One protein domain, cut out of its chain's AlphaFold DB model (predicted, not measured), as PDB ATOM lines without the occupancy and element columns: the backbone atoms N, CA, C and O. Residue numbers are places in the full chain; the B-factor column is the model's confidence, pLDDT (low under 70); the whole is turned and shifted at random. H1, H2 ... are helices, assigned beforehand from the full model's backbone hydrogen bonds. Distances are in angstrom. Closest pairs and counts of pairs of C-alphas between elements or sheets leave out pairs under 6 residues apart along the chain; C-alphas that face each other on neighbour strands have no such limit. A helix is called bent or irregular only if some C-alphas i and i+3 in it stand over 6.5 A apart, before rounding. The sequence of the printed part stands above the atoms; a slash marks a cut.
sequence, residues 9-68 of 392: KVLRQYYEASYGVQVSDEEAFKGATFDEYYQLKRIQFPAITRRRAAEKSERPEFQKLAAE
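Overview. This is residues 9 to 68 of the 392 residues of an uncharacterized protein of Cystobacter fuscus (UniProt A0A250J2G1). Five short helices form a small body in which H3 lies in the middle, with H1 and the very short H2 packed together at one end and H4 and H5 packed together, crossing steeply, at the other. The printed part has 60 residues, with H1, H2, H3, H4 and H5 in that order, no named strand, and the class is all helix. It is compact, with a radius of gyration of the C-alphas of 11.0 A and spans of 33 by 22 by 17 A.

Along the chain. H1 is residues 9 to 18, 14.2 A long, and begins at C-alpha 9 (-25.677, -40.698, -6.874). H2 is residues 25 to 28. H3, residues 34 to 44, is the longest at 15.7 A. H4 is residues 50 to 55. H5, residues 60 to 68, is 14.0 A long and ends at C-alpha 68 (-29.376, -12.628, -10.652); it is neither bent nor irregular, but only just: C-alphas 64 and 67 are 6.1 A apart.

Arrangement. H1 and H2 touch, their closest C-alphas, Tyr 14 and Ala 28, 4.4 A apart. H1 and H3 only just touch, with 3 pairs of C-alphas within 8 A, the closest Tyr 14 and Leu 40 at 7.8 A; they run the same way at a steep tilt of 35.4 degrees, only just beyond shallow. H2 and H3 are apart. H3 and H4 touch at Tyr 38 and Ala 53, the closest C-alphas, 6.3 A, about perpendicular at 86 degrees. H4 and H5 touch, closest C-alphas Glu 55 and Gln 63 at 4.8 A, opposite ways at a steep tilt of 55 degrees. H1 is apart from H4 and H5. In H1 and H4 every O i to N i+4 pair is within hydrogen-bond range; in H3 5 of 7 are, and in H5 1 of 5, beside 5 of 6 O i to N i+3 pairs; H2, with 4 residues, is too short for any O i to N i+4 pair, and its 1 O i to N i+3 pair is not within range.

Size, cuts and confidence. The C-alphas farthest apart, Gly 20 and Glu 68, are 34.8 A from each other. The printed part has no cut and no long link. Mean pLDDT of the printed part is 87.3; residues 23 to 26, of which 25 and 26 belong to H2, are under 70.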
ATOM      1  N   LYS A   9     -25.408 -40.669  -8.321       92.31
ATOM      2  CA  LYS A   9     -25.677 -40.698  -6.874       92.31
ATOM      3  C   LYS A   9     -26.805 -39.742  -6.464       92.31
ATOM      4  O   LYS A   9     -27.641 -40.120  -5.655       92.31
ATOM      5  N   VAL A  10     -26.823 -38.530  -7.021       92.50
ATOM      6  CA  VAL A  10     -27.844 -37.508  -6.730       92.50
ATOM      7  C   VAL A  10     -29.187 -37.929  -7.322       92.50
ATOM      8  O   VAL A  10     -30.205 -37.851  -6.643       92.50
ATOM      9  N   LEU A  11     -29.186 -38.443  -8.556       92.88
ATOM     10  CA  LEU A  11     -30.393 -38.945  -9.212       92.88
ATOM     11  C   LEU A  11     -31.012 -40.128  -8.453       92.88
ATOM     12  O   LEU A  11     -32.217 -40.145  -8.218       92.88
ATOM     13  N   ARG A  12     -30.187 -41.095  -8.032       94.62
ATOM     14  CA  ARG A  12     -30.640 -42.230  -7.218       94.62
ATOM     15  C   ARG A  12     -31.242 -41.762  -5.898       94.62
ATOM     16  O   ARG A  12     -32.343 -42.178  -5.573       94.62
ATOM     17  N   GLN A  13     -30.550 -40.877  -5.183       93.00
ATOM     18  CA  GLN A  13     -31.031 -40.338  -3.914       93.00
ATOM     19  C   GLN A  13     -32.381 -39.622  -4.065       93.00
ATOM     20  O   GLN A  13     -33.267 -39.816  -3.237       93.00
ATOM     21  N   TYR A  14     -32.551 -38.835  -5.132       93.06
ATOM     22  CA  TYR A  14     -33.832 -38.203  -5.447       93.06
ATOM     23  C   TYR A  14     -34.945 -39.244  -5.589       93.06
ATOM     24  O   TYR A  14     -35.967 -39.133  -4.917       93.06
ATOM     25  N   TYR A  15     -34.732 -40.281  -6.403       94.12
ATOM     26  CA  TYR A  15     -35.745 -41.313  -6.606       94.12
ATOM     27  C   TYR A  15     -36.006 -42.157  -5.360       94.12
ATOM     28  O   TYR A  15     -37.153 -42.502  -5.108       94.12
ATOM     29  N   GLU A  16     -34.983 -42.459  -4.561       93.31
ATOM     30  CA  GLU A  16     -35.144 -43.173  -3.291       93.31
ATOM     31  C   GLU A  16     -36.019 -42.400  -2.304       93.31
ATOM     32  O   GLU A  16     -36.811 -43.031  -1.600       93.31
ATOM     33  N   ALA A  17     -35.889 -41.070  -2.277       91.00
ATOM     34  CA  ALA A  17     -36.679 -40.182  -1.432       91.00
ATOM     35  C   ALA A  17     -38.086 -39.922  -1.996       91.00
ATOM     36  O   ALA A  17     -39.030 -39.780  -1.228       91.00
ATOM     37  N   SER A  18     -38.241 -39.871  -3.326       90.06
ATOM     38  CA  SER A  18     -39.503 -39.534  -4.005       90.06
ATOM     39  C   SER A  18     -40.351 -40.709  -4.448       90.06
ATOM     40  O   SER A  18     -41.314 -40.519  -5.189       90.06
ATOM     41  N   TYR A  19     -39.989 -41.923  -4.055       91.50
ATOM     42  CA  TYR A  19     -40.689 -43.110  -4.508       91.50
ATOM     43  C   TYR A  19     -42.061 -43.236  -3.838       91.50
ATOM     44  O   TYR A  19     -42.147 -43.537  -2.652       91.50
ATOM     45  N   GLY A  20     -43.139 -43.018  -4.597       85.00
ATOM     46  CA  GLY A  20     -44.505 -43.273  -4.126       85.00
ATOM     47  C   GLY A  20     -45.022 -42.292  -3.069       85.00
ATOM     48  O   GLY A  20     -46.047 -42.557  -2.446       85.00
ATOM     49  N   VAL A  21     -44.340 -41.165  -2.853       84.50
ATOM     50  CA  VAL A  21     -44.686 -40.175  -1.821       84.50
ATOM     51  C   VAL A  21     -44.486 -38.747  -2.328       84.50
ATOM     52  O   VAL A  21     -43.676 -38.490  -3.219       84.50
ATOM     53  N   GLN A  22     -45.211 -37.794  -1.738       72.25
ATOM     54  CA  GLN A  22     -44.866 -36.378  -1.864       72.25
ATOM     55  C   GLN A  22     -43.702 -36.073  -0.916       72.25
ATOM     56  O   GLN A  22     -43.830 -36.277   0.289       72.25
ATOM     57  N   VAL A  23     -42.574 -35.600  -1.449       66.69
ATOM     58  CA  VAL A  23     -41.368 -35.303  -0.654       66.69
ATOM     59  C   VAL A  23     -41.218 -33.812  -0.413       66.69
ATOM     60  O   VAL A  23     -41.547 -33.009  -1.289       66.69
ATOM     61  N   SER A  24     -40.641 -33.464   0.734       67.31
ATOM     62  CA  SER A  24     -40.038 -32.153   0.972       67.31
ATOM     63  C   SER A  24     -38.745 -31.966   0.164       67.31
ATOM     64  O   SER A  24     -38.080 -32.928  -0.240       67.31
ATOM     65  N   ASP A  25     -38.369 -30.708  -0.076       67.31
ATOM     66  CA  ASP A  25     -37.185 -30.375  -0.875       67.31
ATOM     67  C   ASP A  25     -35.869 -30.708  -0.150       67.31
ATOM     68  O   ASP A  25     -34.852 -30.992  -0.792       67.31
ATOM     69  N   GLU A  26     -35.870 -30.709   1.182       67.69
ATOM     70  CA  GLU A  26     -34.680 -30.980   1.992       67.69
ATOM     71  C   GLU A  26     -34.088 -32.386   1.802       67.69
ATOM     72  O   GLU A  26     -32.863 -32.522   1.741       67.69
ATOM     73  N   GLU A  27     -34.907 -33.435   1.682       72.44
ATOM     74  CA  GLU A  27     -34.406 -34.816   1.607       72.44
ATOM     75  C   GLU A  27     -34.101 -35.255   0.169       72.44
ATOM     76  O   GLU A  27     -33.018 -35.786  -0.105       72.44
ATOM     77  N   ALA A  28     -35.017 -34.975  -0.766       75.38
ATOM     78  CA  ALA A  28     -34.921 -35.439  -2.151       75.38
ATOM     79  C   ALA A  28     -33.795 -34.769  -2.954       75.38
ATOM     80  O   ALA A  28     -33.302 -35.343  -3.924       75.38
ATOM     81  N   PHE A  29     -33.363 -33.567  -2.565       81.69
ATOM     82  CA  PHE A  29     -32.398 -32.776  -3.339       81.69
ATOM     83  C   PHE A  29     -31.084 -32.504  -2.592       81.69
ATOM     84  O   PHE A  29     -30.261 -31.681  -3.018       81.69
ATOM     85  N   LYS A  30     -30.858 -33.186  -1.465       82.25
ATOM     86  CA  LYS A  30     -29.671 -32.987  -0.631       82.25
ATOM     87  C   LYS A  30     -28.387 -33.297  -1.406       82.25
ATOM     88  O   LYS A  30     -28.208 -34.379  -1.951       82.25
ATOM     89  N   GLY A  31     -27.458 -32.338  -1.411       84.50
ATOM     90  CA  GLY A  31     -26.155 -32.465  -2.077       84.50
ATOM     91  C   GLY A  31     -26.158 -32.204  -3.591       84.50
ATOM     92  O   GLY A  31     -25.092 -32.275  -4.213       84.50
ATOM     93  N   ALA A  32     -27.313 -31.868  -4.177       90.19
ATOM     94  CA  ALA A  32     -27.411 -31.414  -5.560       90.19
ATOM     95  C   ALA A  32     -26.789 -30.015  -5.729       90.19
ATOM     96  O   ALA A  32     -26.940 -29.143  -4.866       90.19
ATOM     97  N   THR A  33     -26.113 -29.782  -6.850       93.38
ATOM     98  CA  THR A  33     -25.843 -28.423  -7.350       93.38
ATOM     99  C   THR A  33     -27.151 -27.757  -7.787       93.38
ATOM    100  O   THR A  33     -28.179 -28.423  -7.912       93.38
ATOM    101  N   PHE A  34     -27.144 -26.443  -8.035       91.44
ATOM    102  CA  PHE A  34     -28.356 -25.764  -8.502       91.44
ATOM    103  C   PHE A  34     -28.835 -26.291  -9.865       91.44
ATOM    104  O   PHE A  34     -30.034 -26.452 -10.073       91.44
ATOM    105  N   ASP A  35     -27.912 -26.615 -10.776       91.81
ATOM    106  CA  ASP A  35     -28.266 -27.188 -12.079       91.81
ATOM    107  C   ASP A  35     -28.916 -28.566 -11.935       91.81
ATOM    108  O   ASP A  35     -29.957 -28.819 -12.541       91.81
ATOM    109  N   GLU A  36     -28.364 -29.428 -11.078       92.56
ATOM    110  CA  GLU A  36     -28.955 -30.733 -10.761       92.56
ATOM    111  C   GLU A  36     -30.336 -30.575 -10.110       92.56
ATOM    112  O   GLU A  36     -31.295 -31.210 -10.544       92.56
ATOM    113  N   TYR A  37     -30.462 -29.683  -9.121       91.50
ATOM    114  CA  TYR A  37     -31.735 -29.354  -8.474       91.50
ATOM    115  C   TYR A  37     -32.781 -28.891  -9.489       91.50
ATOM    116  O   TYR A  37     -33.903 -29.390  -9.491       91.50
ATOM    117  N   TYR A  38     -32.405 -27.981 -10.390       91.31
ATOM    118  CA  TYR A  38     -33.294 -27.474 -11.426       91.31
ATOM    119  C   TYR A  38     -33.771 -28.586 -12.367       91.31
ATOM    120  O   TYR A  38     -34.965 -28.675 -12.656       91.31
ATOM    121  N   GLN A  39     -32.870 -29.464 -12.820       90.19
ATOM    122  CA  GLN A  39     -33.258 -30.581 -13.685       90.19
ATOM    123  C   GLN A  39     -34.179 -31.573 -12.963       90.19
ATOM    124  O   GLN A  39     -35.185 -31.984 -13.539       90.19
ATOM    125  N   LEU A  40     -33.900 -31.896 -11.696       90.81
ATOM    126  CA  LEU A  40     -34.766 -32.752 -10.881       90.81
ATOM    127  C   LEU A  40     -36.137 -32.102 -10.639       90.81
ATOM    128  O   LEU A  40     -37.167 -32.753 -10.782       90.81
ATOM    129  N   LYS A  41     -36.193 -30.790 -10.383       89.06
ATOM    130  CA  LYS A  41     -37.459 -30.057 -10.230       89.06
ATOM    131  C   LYS A  41     -38.335 -30.086 -11.473       89.06
ATOM    132  O   LYS A  41     -39.557 -30.069 -11.354       89.06
ATOM    133  N   ARG A  42     -37.743 -30.183 -12.663       89.69
ATOM    134  CA  ARG A  42     -38.483 -30.305 -13.927       89.69
ATOM    135  C   ARG A  42     -39.137 -31.667 -14.148       89.69
ATOM    136  O   ARG A  42     -40.009 -31.786 -15.017       89.69
ATOM    137  N   ILE A  43     -38.758 -32.672 -13.362       88.56
ATOM    138  CA  ILE A  43     -39.495 -33.933 -13.294       88.56
ATOM    139  C   ILE A  43     -40.896 -33.639 -12.746       88.56
ATOM    140  O   ILE A  43     -41.873 -33.878 -13.446       88.56
ATOM    141  N   GLN A  44     -40.990 -32.995 -11.578       83.12
ATOM    142  CA  GLN A  44     -42.262 -32.618 -10.945       83.12
ATOM    143  C   GLN A  44     -42.985 -31.482 -11.693       83.12
ATOM    144  O   GLN A  44     -44.199 -31.507 -11.869       83.12
ATOM    145  N   PHE A  45     -42.234 -30.486 -12.170       86.56
ATOM    146  CA  PHE A  45     -42.770 -29.268 -12.780       86.56
ATOM    147  C   PHE A  45     -42.114 -29.001 -14.148       86.56
ATOM    148  O   PHE A  45     -41.212 -28.169 -14.240       86.56
ATOM    149  N   PRO A  46     -42.542 -29.665 -15.240       85.38
ATOM    150  CA  PRO A  46     -41.916 -29.571 -16.570       85.38
ATOM    151  C   PRO A  46     -41.603 -28.153 -17.066       85.38
ATOM    152  O   PRO A  46     -40.588 -27.936 -17.739       85.38
ATOM    153  N   ALA A  47     -42.500 -27.216 -16.751       86.75
ATOM    154  CA  ALA A  47     -42.470 -25.828 -17.194       86.75
ATOM    155  C   ALA A  47     -41.828 -24.864 -16.178       86.75
ATOM    156  O   ALA A  47     -41.849 -23.656 -16.407       86.75
ATOM    157  N   ILE A  48     -41.273 -25.354 -15.058       88.31
ATOM    158  CA  ILE A  48     -40.626 -24.479 -14.073       88.31
ATOM    159  C   ILE A  48     -39.403 -23.792 -14.692       88.31
ATOM    160  O   ILE A  48     -38.554 -24.413 -15.345       88.31
ATOM    161  N   THR A  49     -39.317 -22.482 -14.492       89.69
ATOM    162  CA  THR A  49     -38.162 -21.679 -14.893       89.69
ATOM    163  C   THR A  49     -37.043 -21.827 -13.864       89.69
ATOM    164  O   THR A  49     -37.271 -22.228 -12.720       89.69
ATOM    165  N   ARG A  50     -35.806 -21.494 -14.254       92.25
ATOM    166  CA  ARG A  50     -34.670 -21.499 -13.319       92.25
ATOM    167  C   ARG A  50     -34.913 -20.542 -12.155       92.25
ATOM    168  O   ARG A  50     -34.726 -20.930 -11.008       92.25
ATOM    169  N   ARG A  51     -35.400 -19.334 -12.448       92.50
ATOM    170  CA  ARG A  51     -35.696 -18.322 -11.433       92.50
ATOM    171  C   ARG A  51     -36.745 -18.811 -10.440       92.50
ATOM    172  O   ARG A  51     -36.476 -18.809  -9.247       92.50
ATOM    173  N   ARG A  52     -37.875 -19.342 -10.913       91.06
ATOM    174  CA  ARG A  52     -38.932 -19.868 -10.037       91.06
ATOM    175  C   ARG A  52     -38.475 -21.062  -9.204       91.06
ATOM    176  O   ARG A  52     -38.908 -21.199  -8.064       91.06
ATOM    177  N   ALA A  53     -37.612 -21.920  -9.753       90.81
ATOM    178  CA  ALA A  53     -36.994 -23.003  -8.992       90.81
ATOM    179  C   ALA A  53     -36.075 -22.460  -7.884       90.81
ATOM    180  O   ALA A  53     -36.145 -22.938  -6.758       90.81
ATOM    181  N   ALA A  54     -35.259 -21.443  -8.177       92.06
ATOM    182  CA  ALA A  54     -34.401 -20.780  -7.195       92.06
ATOM    183  C   ALA A  54     -35.208 -20.091  -6.080       92.06
ATOM    184  O   ALA A  54     -34.955 -20.341  -4.905       92.06
ATOM    185  N   GLU A  55     -36.206 -19.276  -6.439       91.38
ATOM    186  CA  GLU A  55     -37.043 -18.515  -5.496       91.38
ATOM    187  C   GLU A  55     -37.809 -19.419  -4.528       91.38
ATOM    188  O   GLU A  55     -37.938 -19.099  -3.350       91.38
ATOM    189  N   LYS A  56     -38.318 -20.553  -5.025       88.00
ATOM    190  CA  LYS A  56     -39.112 -21.503  -4.235       88.00
ATOM    191  C   LYS A  56     -38.279 -22.558  -3.511       88.00
ATOM    192  O   LYS A  56     -38.858 -23.426  -2.866       88.00
ATOM    193  N   SER A  57     -36.956 -22.523  -3.640       87.19
ATOM    194  CA  SER A  57     -36.096 -23.493  -2.973       87.19
ATOM    195  C   SER A  57     -36.076 -23.258  -1.466       87.19
ATOM    196  O   SER A  57     -36.009 -22.118  -1.022       87.19
ATOM    197  N   GLU A  58     -36.040 -24.328  -0.675       86.19
ATOM    198  CA  GLU A  58     -35.809 -24.256   0.778       86.19
ATOM    199  C   GLU A  58     -34.340 -23.924   1.122       86.19
ATOM    200  O   GLU A  58     -34.017 -23.616   2.266       86.19
ATOM    201  N   ARG A  59     -33.433 -23.935   0.131       86.44
ATOM    202  CA  ARG A  59     -31.992 -23.699   0.309       86.44
ATOM    203  C   ARG A  59     -31.637 -22.215   0.137       86.44
ATOM    204  O   ARG A  59     -31.732 -21.705  -0.988       86.44
ATOM    205  N   PRO A  60     -31.163 -21.511   1.187       88.88
ATOM    206  CA  PRO A  60     -30.876 -20.075   1.116       88.88
ATOM    207  C   PRO A  60     -29.853 -19.694   0.040       88.88
ATOM    208  O   PRO A  60     -29.927 -18.614  -0.546       88.88
ATOM    209  N   GLU A  61     -28.884 -20.564  -0.245       90.31
ATOM    210  CA  GLU A  61     -27.898 -20.343  -1.301       90.31
ATOM    211  C   GLU A  61     -28.509 -20.364  -2.707       90.31
ATOM    212  O   GLU A  61     -28.009 -19.666  -3.583       90.31
ATOM    213  N   PHE A  62     -29.602 -21.102  -2.929       91.81
ATOM    214  CA  PHE A  62     -30.315 -21.112  -4.209       91.81
ATOM    215  C   PHE A  62     -31.247 -19.913  -4.331       91.81
ATOM    216  O   PHE A  62     -31.273 -19.280  -5.381       91.81
ATOM    217  N   GLN A  63     -31.934 -19.541  -3.249       90.56
ATOM    218  CA  GLN A  63     -32.793 -18.352  -3.219       90.56
ATOM    219  C   GLN A  63     -32.031 -17.082  -3.615       90.56
ATOM    220  O   GLN A  63     -32.546 -16.259  -4.370       90.56
ATOM    221  N   LYS A  64     -30.774 -16.939  -3.172       91.75
ATOM    222  CA  LYS A  64     -29.915 -15.805  -3.554       91.75
ATOM    223  C   LYS A  64     -29.680 -15.709  -5.064       91.75
ATOM    224  O   LYS A  64     -29.613 -14.599  -5.582       91.75
ATOM    225  N   LEU A  65     -29.623 -16.840  -5.775       91.62
ATOM    226  CA  LEU A  65     -29.420 -16.862  -7.228       91.62
ATOM    227  C   LEU A  65     -30.613 -16.279  -7.996       91.62
ATOM    228  O   LEU A  65     -30.443 -15.814  -9.119       91.62
ATOM    229  N   ALA A  66     -31.817 -16.277  -7.416       88.81
ATOM    230  CA  ALA A  66     -33.007 -15.755  -8.085       88.81
ATOM    231  C   ALA A  66     -32.880 -14.278  -8.479       88.81
ATOM    232  O   ALA A  66     -33.366 -13.877  -9.538       88.81
ATOM    233  N   ALA A  67     -32.205 -13.480  -7.645       84.75
ATOM    234  CA  ALA A  67     -32.000 -12.053  -7.880       84.75
ATOM    235  C   ALA A  67     -31.137 -11.770  -9.123       84.75
ATOM    236  O   ALA A  67     -31.259 -10.710  -9.729       84.75
ATOM    237  N   GLU A  68     -30.296 -12.728  -9.515       88.44
ATOM    238  CA  GLU A  68     -29.376 -12.628 -10.652       88.44
ATOM    239  C   GLU A  68     -29.990 -13.177 -11.953       88.44
ATOM    240  O   GLU A  68     -29.415 -13.032 -13.032       88.44
TER     241      GLU A  68